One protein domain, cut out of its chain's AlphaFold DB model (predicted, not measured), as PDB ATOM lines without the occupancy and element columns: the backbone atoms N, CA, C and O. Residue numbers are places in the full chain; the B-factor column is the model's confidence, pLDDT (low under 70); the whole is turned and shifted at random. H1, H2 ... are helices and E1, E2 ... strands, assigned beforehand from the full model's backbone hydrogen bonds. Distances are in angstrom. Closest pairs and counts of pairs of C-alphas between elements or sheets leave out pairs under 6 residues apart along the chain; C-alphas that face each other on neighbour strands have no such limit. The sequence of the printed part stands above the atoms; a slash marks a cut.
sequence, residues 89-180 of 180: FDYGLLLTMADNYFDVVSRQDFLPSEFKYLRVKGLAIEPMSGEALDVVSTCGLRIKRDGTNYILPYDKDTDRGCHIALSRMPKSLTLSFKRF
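This is residues 89 to 180 of the 180 residues of an uncharacterized protein of Dyella japonica A8 (UniProt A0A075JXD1). A strongly twisted sheet of four strands has one long helix, H1, packed slantwise over one face, making two layers, a helix on one face of a sheet. A small two-stranded sheet, E2 with E5, sits near the first residues of H1, while residues 107 to 113 stick out at its other end. The printed part has 92 residues, with two named helices and then six named strands, class mixed; the larger sheet runs E3, E4, E1, E6, antiparallel. The whole is compact, with a radius of gyration of the C-alphas of 14.1 A and spans of 42 by 29 by 19 A.

Start at E1, residues 118 to 126, an inner strand that bends by 62 degrees at residue 122. Edge strand E6, residues 172 to 179, is its antiparallel neighbour; look for N 124 and O 174, 2.7 A apart and within hydrogen-bond range. On E1's other side find E4, residues 149 to 153, antiparallel, with N 125 and O 150 at 2.8 A. E3, residues 144 to 146, forms a hairpin with E4, with N 151 and O 144 at 2.7 A. H1, residues 91 to 107, is on this sheet at a height of 10.0 A, slantwise at 34 degrees to E1 on the local plane; their closest C-alphas are those of Ala 98 and Val 120, 6.8 A. E2, residues 135 to 137, and E5, residues 163 to 166, are antiparallel, with N 136 and O 165 at 2.8 A. H2, residues 113 to 116, is close to but not clearly touching H1; the closest C-alphas, of Val 105 and Lys 116, are 7.4 A apart. In H1 every O i to N i+4 pair is within hydrogen-bond range; H2 is too short for one.

Find C-alpha 91 at (37.994, -28.958, -8.310); from there H1 runs 24.6 A. E1 spans 20.4 A, E4 12.1 A, and E6 21.4 A to C-alpha 179 at (58.382, -34.701, 0.696).

The farthest C-alphas, of Asp 109 and Gly 130, are 42.8 A apart. The printed part has no cut and no long link. Mean pLDDT of the printed part is 70.9; 44 residues are under 70, among them 91 to 120.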
ATOM      1  N   PHE A  89      36.341 -31.237 -15.050       64.62
ATOM      2  CA  PHE A  89      36.060 -31.766 -13.723       64.62
ATOM      3  C   PHE A  89      35.928 -30.646 -12.696       64.62
ATOM      4  O   PHE A  89      36.444 -29.540 -12.865       64.62
ATOM      5  N   ASP A  90      35.197 -30.955 -11.634       73.12
ATOM      6  CA  ASP A  90      35.032 -30.098 -10.471       73.12
ATOM      7  C   ASP A  90      36.278 -30.195  -9.576       73.12
ATOM      8  O   ASP A  90      36.752 -31.288  -9.250       73.12
ATOM      9  N   TYR A  91      36.837 -29.052  -9.192       67.06
ATOM     10  CA  TYR A  91      37.994 -28.958  -8.310       67.06
ATOM     11  C   TYR A  91      37.712 -29.504  -6.900       67.06
ATOM     12  O   TYR A  91      38.610 -30.027  -6.238       67.06
ATOM     13  N   GLY A  92      36.454 -29.481  -6.462       61.84
ATOM     14  CA  GLY A  92      35.961 -30.160  -5.271       61.84
ATOM     15  C   GLY A  92      36.257 -31.661  -5.255       61.84
ATOM     16  O   GLY A  92      36.404 -32.234  -4.172       61.84
ATOM     17  N   LEU A  93      36.453 -32.302  -6.415       63.91
ATOM     18  CA  LEU A  93      36.937 -33.681  -6.477       63.91
ATOM     19  C   LEU A  93      38.370 -33.797  -5.940       63.91
ATOM     20  O   LEU A  93      38.645 -34.690  -5.143       63.91
ATOM     21  N   LEU A  94      39.270 -32.878  -6.314       63.09
ATOM     22  CA  LEU A  94      40.639 -32.841  -5.787       63.09
ATOM     23  C   LEU A  94      40.641 -32.599  -4.276       63.09
ATOM     24  O   LEU A  94      41.381 -33.268  -3.558       63.09
ATOM     25  N   LEU A  95      39.801 -31.676  -3.800       60.72
ATOM     26  CA  LEU A  95      39.647 -31.413  -2.368       60.72
ATOM     27  C   LEU A  95      39.185 -32.672  -1.630       60.72
ATOM     28  O   LEU A  95      39.821 -33.083  -0.671       60.72
ATOM     29  N   THR A  96      38.167 -33.358  -2.153       67.38
ATOM     30  CA  THR A  96      37.656 -34.605  -1.565       67.38
ATOM     31  C   THR A  96      38.710 -35.717  -1.566       67.38
ATOM     32  O   THR A  96      38.856 -36.440  -0.583       67.38
ATOM     33  N   MET A  97      39.477 -35.864  -2.651       62.16
ATOM     34  CA  MET A  97      40.560 -36.851  -2.737       62.16
ATOM     35  C   MET A  97      41.688 -36.559  -1.738       62.16
ATOM     36  O   MET A  97      42.221 -37.487  -1.130       62.16
ATOM     37  N   ALA A  98      42.049 -35.286  -1.566       62.50
ATOM     38  CA  ALA A  98      43.059 -34.857  -0.607       62.50
ATOM     39  C   ALA A  98      42.574 -35.022   0.844       62.50
ATOM     40  O   ALA A  98      43.314 -35.563   1.662       62.50
ATOM     41  N   ASP A  99      41.334 -34.632   1.142       66.00
ATOM     42  CA  ASP A  99      40.710 -34.793   2.460       66.00
ATOM     43  C   ASP A  99      40.642 -36.274   2.848       66.00
ATOM     44  O   ASP A  99      41.111 -36.649   3.918       66.00
ATOM     45  N   ASN A 100      40.184 -37.145   1.941       65.56
ATOM     46  CA  ASN A 100      40.176 -38.593   2.164       65.56
ATOM     47  C   ASN A 100      41.583 -39.150   2.418       65.56
ATOM     48  O   ASN A 100      41.760 -40.014   3.277       65.56
ATOM     49  N   TYR A 101      42.597 -38.663   1.696       65.56
ATOM     50  CA  TYR A 101      43.985 -39.049   1.947       65.56
ATOM     51  C   TYR A 101      44.430 -38.640   3.358       65.56
ATOM     52  O   TYR A 101      44.974 -39.470   4.085       65.56
ATOM     53  N   PHE A 102      44.169 -37.401   3.782       66.81
ATOM     54  CA  PHE A 102      44.523 -36.937   5.126       66.81
ATOM     55  C   PHE A 102      43.748 -37.667   6.230       66.81
ATOM     56  O   PHE A 102      44.329 -37.989   7.266       66.81
ATOM     57  N   ASP A 103      42.477 -37.990   6.006       65.81
ATOM     58  CA  ASP A 103      41.656 -38.770   6.933       65.81
ATOM     59  C   ASP A 103      42.199 -40.192   7.109       65.81
ATOM     60  O   ASP A 103      42.325 -40.677   8.232       65.81
ATOM     61  N   VAL A 104      42.593 -40.856   6.020       62.59
ATOM     62  CA  VAL A 104      43.213 -42.187   6.088       62.59
ATOM     63  C   VAL A 104      44.579 -42.120   6.772       62.59
ATOM     64  O   VAL A 104      44.868 -42.943   7.640       62.59
ATOM     65  N   VAL A 105      45.407 -41.129   6.427       62.31
ATOM     66  CA  VAL A 105      46.749 -40.971   7.007       62.31
ATOM     67  C   VAL A 105      46.695 -40.620   8.496       62.31
ATOM     68  O   VAL A 105      47.516 -41.115   9.262       62.31
ATOM     69  N   SER A 106      45.736 -39.799   8.927       63.28
ATOM     70  CA  SER A 106      45.597 -39.380  10.330       63.28
ATOM     71  C   SER A 106      45.012 -40.460  11.239       63.28
ATOM     72  O   SER A 106      45.337 -40.495  12.421       63.28
ATOM     73  N   ARG A 107      44.173 -41.355  10.701       65.00
ATOM     74  CA  ARG A 107      43.543 -42.447  11.463       65.00
ATOM     75  C   ARG A 107      44.413 -43.697  11.582       65.00
ATOM     76  O   ARG A 107      44.089 -44.578  12.375       65.00
ATOM     77  N   GLN A 108      45.484 -43.814  10.797       55.72
ATOM     78  CA  GLN A 108      46.367 -44.978  10.823       55.72
ATOM     79  C   GLN A 108      47.683 -44.666  11.547       55.72
ATOM     80  O   GLN A 108      48.647 -44.197  10.944       55.72
ATOM     81  N   ASP A 109      47.774 -45.070  12.820       54.91
ATOM     82  CA  ASP A 109      49.035 -45.135  13.588       54.91
ATOM     83  C   ASP A 109      50.112 -46.039  12.937       54.91
ATOM     84  O   ASP A 109      51.273 -46.028  13.347       54.91
ATOM     85  N   PHE A 110      49.748 -46.791  11.892       49.06
ATOM     86  CA  PHE A 110      50.537 -47.853  11.264       49.06
ATOM     87  C   PHE A 110      51.189 -47.502   9.921       49.06
ATOM     88  O   PHE A 110      51.874 -48.353   9.350       49.06
ATOM     89  N   LEU A 111      51.019 -46.287   9.389       54.69
ATOM     90  CA  LEU A 111      51.719 -45.943   8.151       54.69
ATOM     91  C   LEU A 111      53.232 -45.817   8.396       54.69
ATOM     92  O   LEU A 111      53.637 -45.171   9.374       54.69
ATOM     93  N   PRO A 112      54.078 -46.381   7.505       55.28
ATOM     94  CA  PRO A 112      55.519 -46.173   7.547       55.28
ATOM     95  C   PRO A 112      55.825 -44.678   7.654       55.28
ATOM     96  O   PRO A 112      55.179 -43.862   6.990       55.28
ATOM     97  N   SER A 113      56.805 -44.308   8.482       60.38
ATOM     98  CA  SER A 113      57.185 -42.909   8.743       60.38
ATOM     99  C   SER A 113      57.384 -42.093   7.461       60.38
ATOM    100  O   SER A 113      57.069 -40.909   7.434       60.38
ATOM    101  N   GLU A 114      57.805 -42.741   6.378       57.62
ATOM    102  CA  GLU A 114      57.978 -42.172   5.040       57.62
ATOM    103  C   GLU A 114      56.724 -41.494   4.460       57.62
ATOM    104  O   GLU A 114      56.851 -40.532   3.703       57.62
ATOM    105  N   PHE A 115      55.520 -41.945   4.828       53.84
ATOM    106  CA  PHE A 115      54.256 -41.360   4.364       53.84
ATOM    107  C   PHE A 115      53.773 -40.204   5.246       53.84
ATOM    108  O   PHE A 115      53.035 -39.347   4.766       53.84
ATOM    109  N   LYS A 116      54.235 -40.114   6.503       58.75
ATOM    110  CA  LYS A 116      53.864 -39.027   7.433       58.75
ATOM    111  C   LYS A 116      54.402 -37.657   6.993       58.75
ATOM    112  O   LYS A 116      53.868 -36.629   7.399       58.75
ATOM    113  N   TYR A 117      55.429 -37.641   6.143       63.78
ATOM    114  CA  TYR A 117      56.062 -36.421   5.625       63.78
ATOM    115  C   TYR A 117      55.601 -36.040   4.214       63.78
ATOM    116  O   TYR A 117      56.108 -35.075   3.636       63.78
ATOM    117  N   LEU A 118      54.654 -36.782   3.631       63.47
ATOM    118  CA  LEU A 118      54.100 -36.445   2.327       63.47
ATOM    119  C   LEU A 118      52.993 -35.409   2.486       63.47
ATOM    120  O   LEU A 118      52.015 -35.608   3.202       63.47
ATOM    121  N   ARG A 119      53.128 -34.293   1.770       69.38
ATOM    122  CA  ARG A 119      52.032 -33.338   1.593       69.38
ATOM    123  C   ARG A 119      51.531 -33.373   0.166       69.38
ATOM    124  O   ARG A 119      52.334 -33.390  -0.769       69.38
ATOM    125  N   VAL A 120      50.209 -33.322   0.013       67.31
ATOM    126  CA  VAL A 120      49.566 -33.139  -1.291       67.31
ATOM    127  C   VAL A 120      50.087 -31.833  -1.897       67.31
ATOM    128  O   VAL A 120      49.952 -30.752  -1.323       67.31
ATOM    129  N   LYS A 121      50.760 -31.949  -3.040       78.94
ATOM    130  CA  LYS A 121      51.247 -30.837  -3.864       78.94
ATOM    131  C   LYS A 121      50.126 -30.321  -4.767       78.94
ATOM    132  O   LYS A 121      50.075 -29.124  -5.045       78.94
ATOM    133  N   GLY A 122      49.255 -31.217  -5.225       74.19
ATOM    134  CA  GLY A 122      48.203 -30.911  -6.184       74.19
ATOM    135  C   GLY A 122      47.736 -32.133  -6.966       74.19
ATOM    136  O   GLY A 122      48.125 -33.256  -6.650       74.19
ATOM    137  N   LEU A 123      46.948 -31.905  -8.011       72.00
ATOM    138  CA  LEU A 123      46.602 -32.918  -9.004       72.00
ATOM    139  C   LEU A 123      47.618 -32.868 -10.149       72.00
ATOM    140  O   LEU A 123      47.771 -31.832 -10.797       72.00
ATOM    141  N   ALA A 124      48.310 -33.974 -10.390       74.44
ATOM    142  CA  ALA A 124      49.093 -34.185 -11.594       74.44
ATOM    143  C   ALA A 124      48.183 -34.665 -12.726       74.44
ATOM    144  O   ALA A 124      47.455 -35.647 -12.587       74.44
ATOM    145  N   ILE A 125      48.262 -33.961 -13.848       74.50
ATOM    146  CA  ILE A 125      47.556 -34.246 -15.089       74.50
ATOM    147  C   ILE A 125      48.614 -34.603 -16.129       74.50
ATOM    148  O   ILE A 125      49.417 -33.754 -16.528       74.50
ATOM    149  N   GLU A 126      48.633 -35.863 -16.544       75.50
ATOM    150  CA  GLU A 126      49.565 -36.362 -17.553       75.50
ATOM    151  C   GLU A 126      48.894 -36.301 -18.933       75.50
ATOM    152  O   GLU A 126      47.849 -36.927 -19.126       75.50
ATOM    153  N   PRO A 127      49.442 -35.562 -19.910       72.44
ATOM    154  CA  PRO A 127      48.907 -35.550 -21.266       72.44
ATOM    155  C   PRO A 127      49.169 -36.884 -21.984       72.44
ATOM    156  O   PRO A 127      50.056 -37.657 -21.618       72.44
ATOM    157  N   MET A 128      48.413 -37.146 -23.049       71.69
ATOM    158  CA  MET A 128      48.753 -38.209 -23.998       71.69
ATOM    159  C   MET A 128      50.106 -37.897 -24.662       71.69
ATOM    160  O   MET A 128      50.445 -36.736 -24.901       71.69
ATOM    161  N   SER A 129      50.917 -38.927 -24.915       75.00
ATOM    162  CA  SER A 129      52.282 -38.750 -25.434       75.00
ATOM    163  C   SER A 129      52.283 -37.982 -26.759       75.00
ATOM    164  O   SER A 129      51.580 -38.363 -27.690       75.00
ATOM    165  N   GLY A 130      53.087 -36.919 -26.848       68.62
ATOM    166  CA  GLY A 130      53.202 -36.089 -28.053       68.62
ATOM    167  C   GLY A 130      52.063 -35.087 -28.265       68.62
ATOM    168  O   GLY A 130      52.055 -34.396 -29.280       68.62
ATOM    169  N   GLU A 131      51.125 -34.965 -27.323       68.62
ATOM    170  CA  GLU A 131      49.951 -34.107 -27.471       68.62
ATOM    171  C   GLU A 131      49.990 -32.863 -26.574       68.62
ATOM    172  O   GLU A 131      50.285 -32.925 -25.379       68.62
ATOM    173  N   ALA A 132      49.640 -31.709 -27.149       73.62
ATOM    174  CA  ALA A 132      49.490 -30.464 -26.405       73.62
ATOM    175  C   ALA A 132      48.158 -30.447 -25.639       73.62
ATOM    176  O   ALA A 132      47.089 -30.458 -26.244       73.62
ATOM    177  N   LEU A 133      48.216 -30.396 -24.312       77.00
ATOM    178  CA  LEU A 133      47.038 -30.297 -23.454       77.00
ATOM    179  C   LEU A 133      46.901 -28.872 -22.910       77.00
ATOM    180  O   LEU A 133      47.720 -28.443 -22.100       77.00
ATOM    181  N   ASP A 134      45.859 -28.159 -23.317       81.12
ATOM    182  CA  ASP A 134      45.435 -26.932 -22.639       81.12
ATOM    183  C   ASP A 134      44.595 -27.282 -21.414       81.12
ATOM    184  O   ASP A 134      43.667 -28.090 -21.502       81.12
ATOM    185  N   VAL A 135      44.940 -26.662 -20.288       81.38
ATOM    186  CA  VAL A 135      44.251 -26.789 -19.005       81.38
ATOM    187  C   VAL A 135      43.821 -25.385 -18.598       81.38
ATOM    188  O   VAL A 135      44.658 -24.492 -18.468       81.38
ATOM    189  N   VAL A 136      42.522 -25.180 -18.416       83.25
ATOM    190  CA  VAL A 136      41.924 -23.887 -18.071       83.25
ATOM    191  C   VAL A 136      41.160 -24.039 -16.765       83.25
ATOM    192  O   VAL A 136      40.380 -24.968 -16.599       83.25
ATOM    193  N   SER A 137      41.378 -23.117 -15.834       83.00
ATOM    194  CA  SER A 137      40.638 -23.051 -14.575       83.00
ATOM    195  C   SER A 137      39.681 -21.866 -14.605       83.00
ATOM    196  O   SER A 137      40.103 -20.744 -14.888       83.00
ATOM    197  N   THR A 138      38.410 -22.094 -14.270       79.00
ATOM    198  CA  THR A 138      37.414 -21.015 -14.158       79.00
ATOM    199  C   THR A 138      37.648 -20.114 -12.947       79.00
ATOM    200  O   THR A 138      37.163 -18.987 -12.926       79.00
ATOM    201  N   CYS A 139      38.423 -20.574 -11.964       79.56
ATOM    202  CA  CYS A 139      38.755 -19.827 -10.752       79.56
ATOM    203  C   CYS A 139      40.156 -19.187 -10.789       79.56
ATOM    204  O   CYS A 139      40.652 -18.715  -9.769       79.56
ATOM    205  N   GLY A 140      40.816 -19.165 -11.954       77.00
ATOM    206  CA  GLY A 140      42.114 -18.502 -12.114       77.00
ATOM    207  C   GLY A 140      43.284 -19.208 -11.421       77.00
ATOM    208  O   GLY A 140      44.328 -18.584 -11.202       77.00
ATOM    209  N   LEU A 141      43.148 -20.501 -11.088       82.62
ATOM    210  CA  LEU A 141      44.248 -21.281 -10.521       82.62
ATOM    211  C   LEU A 141      45.456 -21.266 -11.457       82.62
ATOM    212  O   LEU A 141      45.377 -21.614 -12.637       82.62
ATOM    213  N   ARG A 142      46.616 -20.912 -10.898       81.44
ATOM    214  CA  ARG A 142      47.888 -20.950 -11.621       81.44
ATOM    215  C   ARG A 142      48.374 -22.389 -11.741       81.44
ATOM    216  O   ARG A 142      49.000 -22.925 -10.826       81.44
ATOM    217  N   ILE A 143      48.107 -22.988 -12.894       84.75
ATOM    218  CA  ILE A 143      48.583 -24.325 -13.252       84.75
ATOM    219  C   ILE A 143      50.092 -24.261 -13.507       84.75
ATOM    220  O   ILE A 143      50.583 -23.397 -14.236       84.75
ATOM    221  N   LYS A 144      50.844 -25.168 -12.884       87.56
ATOM    222  CA  LYS A 144      52.302 -25.271 -13.040       87.56
ATOM    223  C   LYS A 144      52.646 -26.436 -13.962       87.56
ATOM    224  O   LYS A 144      51.874 -27.380 -14.065       87.56
ATOM    225  N   ARG A 145      53.821 -26.408 -14.591       83.94
ATOM    226  CA  ARG A 145      54.390 -27.591 -15.257       83.94
ATOM    227  C   ARG A 145      55.451 -28.249 -14.384       83.94
ATOM    228  O   ARG A 145      56.210 -27.558 -13.708       83.94
ATOM    229  N   ASP A 146      55.490 -29.574 -14.427       79.44
ATOM    230  CA  ASP A 146      56.486 -30.418 -13.770       79.44
ATOM    231  C   ASP A 146      56.863 -31.563 -14.720       79.44
ATOM    232  O   ASP A 146      56.131 -32.545 -14.866       79.44
ATOM    233  N   GLY A 147      57.952 -31.377 -15.470       82.62
ATOM    234  CA  GLY A 147      58.297 -32.248 -16.595       82.62
ATOM    235  C   GLY A 147      57.203 -32.250 -17.670       82.62
ATOM    236  O   GLY A 147      56.848 -31.202 -18.210       82.62
ATOM    237  N   THR A 148      56.671 -33.435 -17.975       78.81
ATOM    238  CA  THR A 148      55.560 -33.634 -18.922       78.81
ATOM    239  C   THR A 148      54.185 -33.374 -18.310       78.81
ATOM    240  O   THR A 148      53.205 -33.303 -19.046       78.81
ATOM    241  N   ASN A 149      54.093 -33.233 -16.987       76.62
ATOM    242  CA  ASN A 149      52.824 -33.153 -16.276       76.62
ATOM    243  C   ASN A 149      52.415 -31.704 -16.008       76.62
ATOM    244  O   ASN A 149      53.252 -30.828 -15.760       76.62
ATOM    245  N   TYR A 150      51.107 -31.469 -15.973       83.00
ATOM    246  CA  TYR A 150      50.527 -30.254 -15.411       83.00
ATOM    247  C   TYR A 150      50.185 -30.506 -13.951       83.00
ATOM    248  O   TYR A 150      49.554 -31.502 -13.617       83.00
ATOM    249  N   ILE A 151      50.599 -29.600 -13.077       84.06
ATOM    250  CA  ILE A 151      50.284 -29.631 -11.658       84.06
ATOM    251  C   ILE A 151      49.266 -28.538 -11.384       84.06
ATOM    252  O   ILE A 151      49.589 -27.345 -11.400       84.06
ATOM    253  N   LEU A 152      48.044 -28.962 -11.097       83.94
ATOM    254  CA  LEU A 152      47.033 -28.105 -10.512       83.94
ATOM    255  C   LEU A 152      47.295 -28.045  -9.002       83.94
ATOM    256  O   LEU A 152      47.170 -29.080  -8.345       83.94
ATOM    257  N   PRO A 153      47.737 -26.903  -8.450       84.69
ATOM    258  CA  PRO A 153      48.154 -26.833  -7.055       84.69
ATOM    259  C   PRO A 153      46.988 -27.160  -6.129       84.69
ATOM    260  O   PRO A 153      45.865 -26.759  -6.397       84.69
ATOM    261  N   TYR A 154      47.281 -27.866  -5.039       81.00
ATOM    262  CA  TYR A 154      46.316 -28.025  -3.960       81.00
ATOM    263  C   TYR A 154      46.230 -26.723  -3.165       81.00
ATOM    264  O   TYR A 154      47.220 -26.265  -2.589       81.00
ATOM    265  N   ASP A 155      45.033 -26.162  -3.140       83.19
ATOM    266  CA  ASP A 155      44.650 -24.985  -2.377       83.19
ATOM    267  C   ASP A 155      43.265 -25.232  -1.773       83.19
ATOM    268  O   ASP A 155      42.277 -25.381  -2.496       83.19
ATOM    269  N   LYS A 156      43.232 -25.325  -0.443       76.56
ATOM    270  CA  LYS A 156      42.035 -25.606   0.360       76.56
ATOM    271  C   LYS A 156      41.055 -24.432   0.406       76.56
ATOM    272  O   LYS A 156      39.895 -24.639   0.742       76.56
ATOM    273  N   ASP A 157      41.537 -23.225   0.108       79.44
ATOM    274  CA  ASP A 157      40.757 -21.991   0.178       79.44
ATOM    275  C   ASP A 157      40.136 -21.658  -1.194       79.44
ATOM    276  O   ASP A 157      39.365 -20.710  -1.327       79.44
ATOM    277  N   THR A 158      40.443 -22.457  -2.224       78.31
ATOM    278  CA  THR A 158      39.807 -22.358  -3.537       78.31
ATOM    279  C   THR A 158      38.355 -22.826  -3.483       78.31
ATOM    280  O   THR A 158      38.029 -23.841  -2.866       78.31
ATOM    281  N   ASP A 159      37.487 -22.096  -4.188       71.94
ATOM    282  CA  ASP A 159      36.066 -22.405  -4.302       71.94
ATOM    283  C   ASP A 159      35.820 -23.838  -4.813       71.94
ATOM    284  O   ASP A 159      36.392 -24.277  -5.817       71.94
ATOM    285  N   ARG A 160      34.916 -24.551  -4.132       66.75
ATOM    286  CA  ARG A 160      34.441 -25.883  -4.526       66.75
ATOM    287  C   ARG A 160      33.622 -25.846  -5.815       66.75
ATOM    288  O   ARG A 160      33.493 -26.880  -6.435       66.75
ATOM    289  N   GLY A 161      33.115 -24.686  -6.235       66.25
ATOM    290  CA  GLY A 161      32.513 -24.489  -7.557       66.25
ATOM    291  C   GLY A 161      33.528 -24.280  -8.689       66.25
ATOM    292  O   GLY A 161      33.140 -23.976  -9.818       66.25
ATOM    293  N   CYS A 162      34.835 -24.381  -8.418       75.69
ATOM    294  CA  CYS A 162      35.838 -24.221  -9.460       75.69
ATOM    295  C   CYS A 162      35.824 -25.396 -10.442       75.69
ATOM    296  O   CYS A 162      35.891 -26.562 -10.058       75.69
ATOM    297  N   HIS A 163      35.824 -25.079 -11.735       79.19
ATOM    298  CA  HIS A 163      35.868 -26.059 -12.806       79.19
ATOM    299  C   HIS A 163      37.202 -25.993 -13.535       79.19
ATOM    300  O   HIS A 163      37.727 -24.919 -13.848       79.19
ATOM    301  N   ILE A 164      37.738 -27.170 -13.828       74.88
ATOM    302  CA  ILE A 164      38.944 -27.342 -14.621       74.88
ATOM    303  C   ILE A 164      38.531 -27.941 -15.947       74.88
ATOM    304  O   ILE A 164      38.050 -29.069 -15.984       74.88
ATOM    305  N   ALA A 165      38.708 -27.180 -17.019       80.06
ATOM    306  CA  ALA A 165      38.498 -27.625 -18.382       80.06
ATOM    307  C   ALA A 165      39.829 -28.047 -19.007       80.06
ATOM    308  O   ALA A 165      40.872 -27.425 -18.810       80.06
ATOM    309  N   LEU A 166      39.771 -29.112 -19.780       76.19
ATOM    310  CA  LEU A 166      40.851 -29.710 -20.530       76.19
ATOM    311  C   LEU A 166      40.461 -29.633 -22.005       76.19
ATOM    312  O   LEU A 166      39.319 -29.885 -22.364       76.19
ATOM    313  N   SER A 167      41.403 -29.303 -22.877       74.75
ATOM    314  CA  SER A 167      41.169 -29.356 -24.336       74.75
ATOM    315  C   SER A 167      41.002 -30.785 -24.871       74.75
ATOM    316  O   SER A 167      40.500 -30.986 -25.976       74.75
ATOM    317  N   ARG A 168      41.478 -31.783 -24.117       69.00
ATOM    318  CA  ARG A 168      41.425 -33.210 -24.450       69.00
ATOM    319  C   ARG A 168      41.557 -34.064 -23.193       69.00
ATOM    320  O   ARG A 168      41.958 -33.572 -22.140       69.00
ATOM    321  N   MET A 169      41.249 -35.353 -23.307       66.69
ATOM    322  CA  MET A 169      41.389 -36.273 -22.179       66.69
ATOM    323  C   MET A 169      42.868 -36.518 -21.846       66.69
ATOM    324  O   MET A 169      43.663 -36.780 -22.753       66.69
ATOM    325  N   PRO A 170      43.251 -36.445 -20.561       62.12
ATOM    326  CA  PRO A 170      44.600 -36.759 -20.132       62.12
ATOM    327  C   PRO A 170      44.796 -38.278 -20.083       62.12
ATOM    328  O   PRO A 170      43.844 -39.041 -19.917       62.12
ATOM    329  N   LYS A 171      46.051 -38.714 -20.176       68.06
ATOM    330  CA  LYS A 171      46.448 -40.108 -19.959       68.06
ATOM    331  C   LYS A 171      46.192 -40.536 -18.513       68.06
ATOM    332  O   LYS A 171      45.765 -41.665 -18.279       68.06
ATOM    333  N   SER A 172      46.462 -39.658 -17.545       62.84
ATOM    334  CA  SER A 172      46.220 -39.933 -16.127       62.84
ATOM    335  C   SER A 172      45.936 -38.663 -15.313       62.84
ATOM    336  O   SER A 172      46.379 -37.564 -15.657       62.84
ATOM    337  N   LEU A 173      45.177 -38.832 -14.223       62.47
ATOM    338  CA  LEU A 173      44.914 -37.835 -13.181       62.47
ATOM    339  C   LEU A 173      45.300 -38.455 -11.836       62.47
ATOM    340  O   LEU A 173      44.688 -39.433 -11.412       62.47
ATOM    341  N   THR A 174      46.331 -37.929 -11.178       64.62
ATOM    342  CA  THR A 174      46.878 -38.522  -9.946       64.62
ATOM    343  C   THR A 174      47.176 -37.465  -8.894       64.62
ATOM    344  O   THR A 174      47.531 -36.334  -9.219       64.62
ATOM    345  N   LEU A 175      47.047 -37.809  -7.608       64.88
ATOM    346  CA  LEU A 175      47.539 -36.931  -6.548       64.88
ATOM    347  C   LEU A 175      49.065 -36.864  -6.622       64.88
ATOM    348  O   LEU A 175      49.758 -37.878  -6.570       64.88
ATOM    349  N   SER A 176      49.584 -35.648  -6.735       71.50
ATOM    350  CA  SER A 176      51.006 -35.361  -6.653       71.50
ATOM    351  C   SER A 176      51.368 -35.022  -5.215       71.50
ATOM    352  O   SER A 176      50.659 -34.262  -4.549       71.50
ATOM    353  N   PHE A 177      52.502 -35.533  -4.751       72.81
ATOM    354  CA  PHE A 177      52.998 -35.315  -3.399       72.81
ATOM    355  C   PHE A 177      54.375 -34.656  -3.431       72.81
ATOM    356  O   PHE A 177      55.141 -34.810  -4.382       72.81
ATOM    357  N   LYS A 178      54.704 -33.930  -2.367       74.62
ATOM    358  CA  LYS A 178      56.065 -33.473  -2.077       74.62
ATOM    359  C   LYS A 178      56.488 -33.994  -0.709       74.62
ATOM    360  O   LYS A 178      55.671 -34.013   0.215       74.62
ATOM    361  N   ARG A 179      57.751 -34.408  -0.595       70.25
ATOM    362  CA  ARG A 179      58.382 -34.701   0.696       70.25
ATOM    363  C   ARG A 179      58.715 -33.385   1.399       70.25
ATOM    364  O   ARG A 179      59.105 -32.425   0.729       70.25
ATOM    365  N   PHE A 180      58.489 -33.352   2.706       59.94
ATOM    366  CA  PHE A 180      59.013 -32.326   3.605       59.94
ATOM    367  C   PHE A 180      60.419 -32.686   4.081       59.94
ATOM    368  O   PHE A 180      60.695 -33.902   4.194       59.94
TER     369      PHE A 180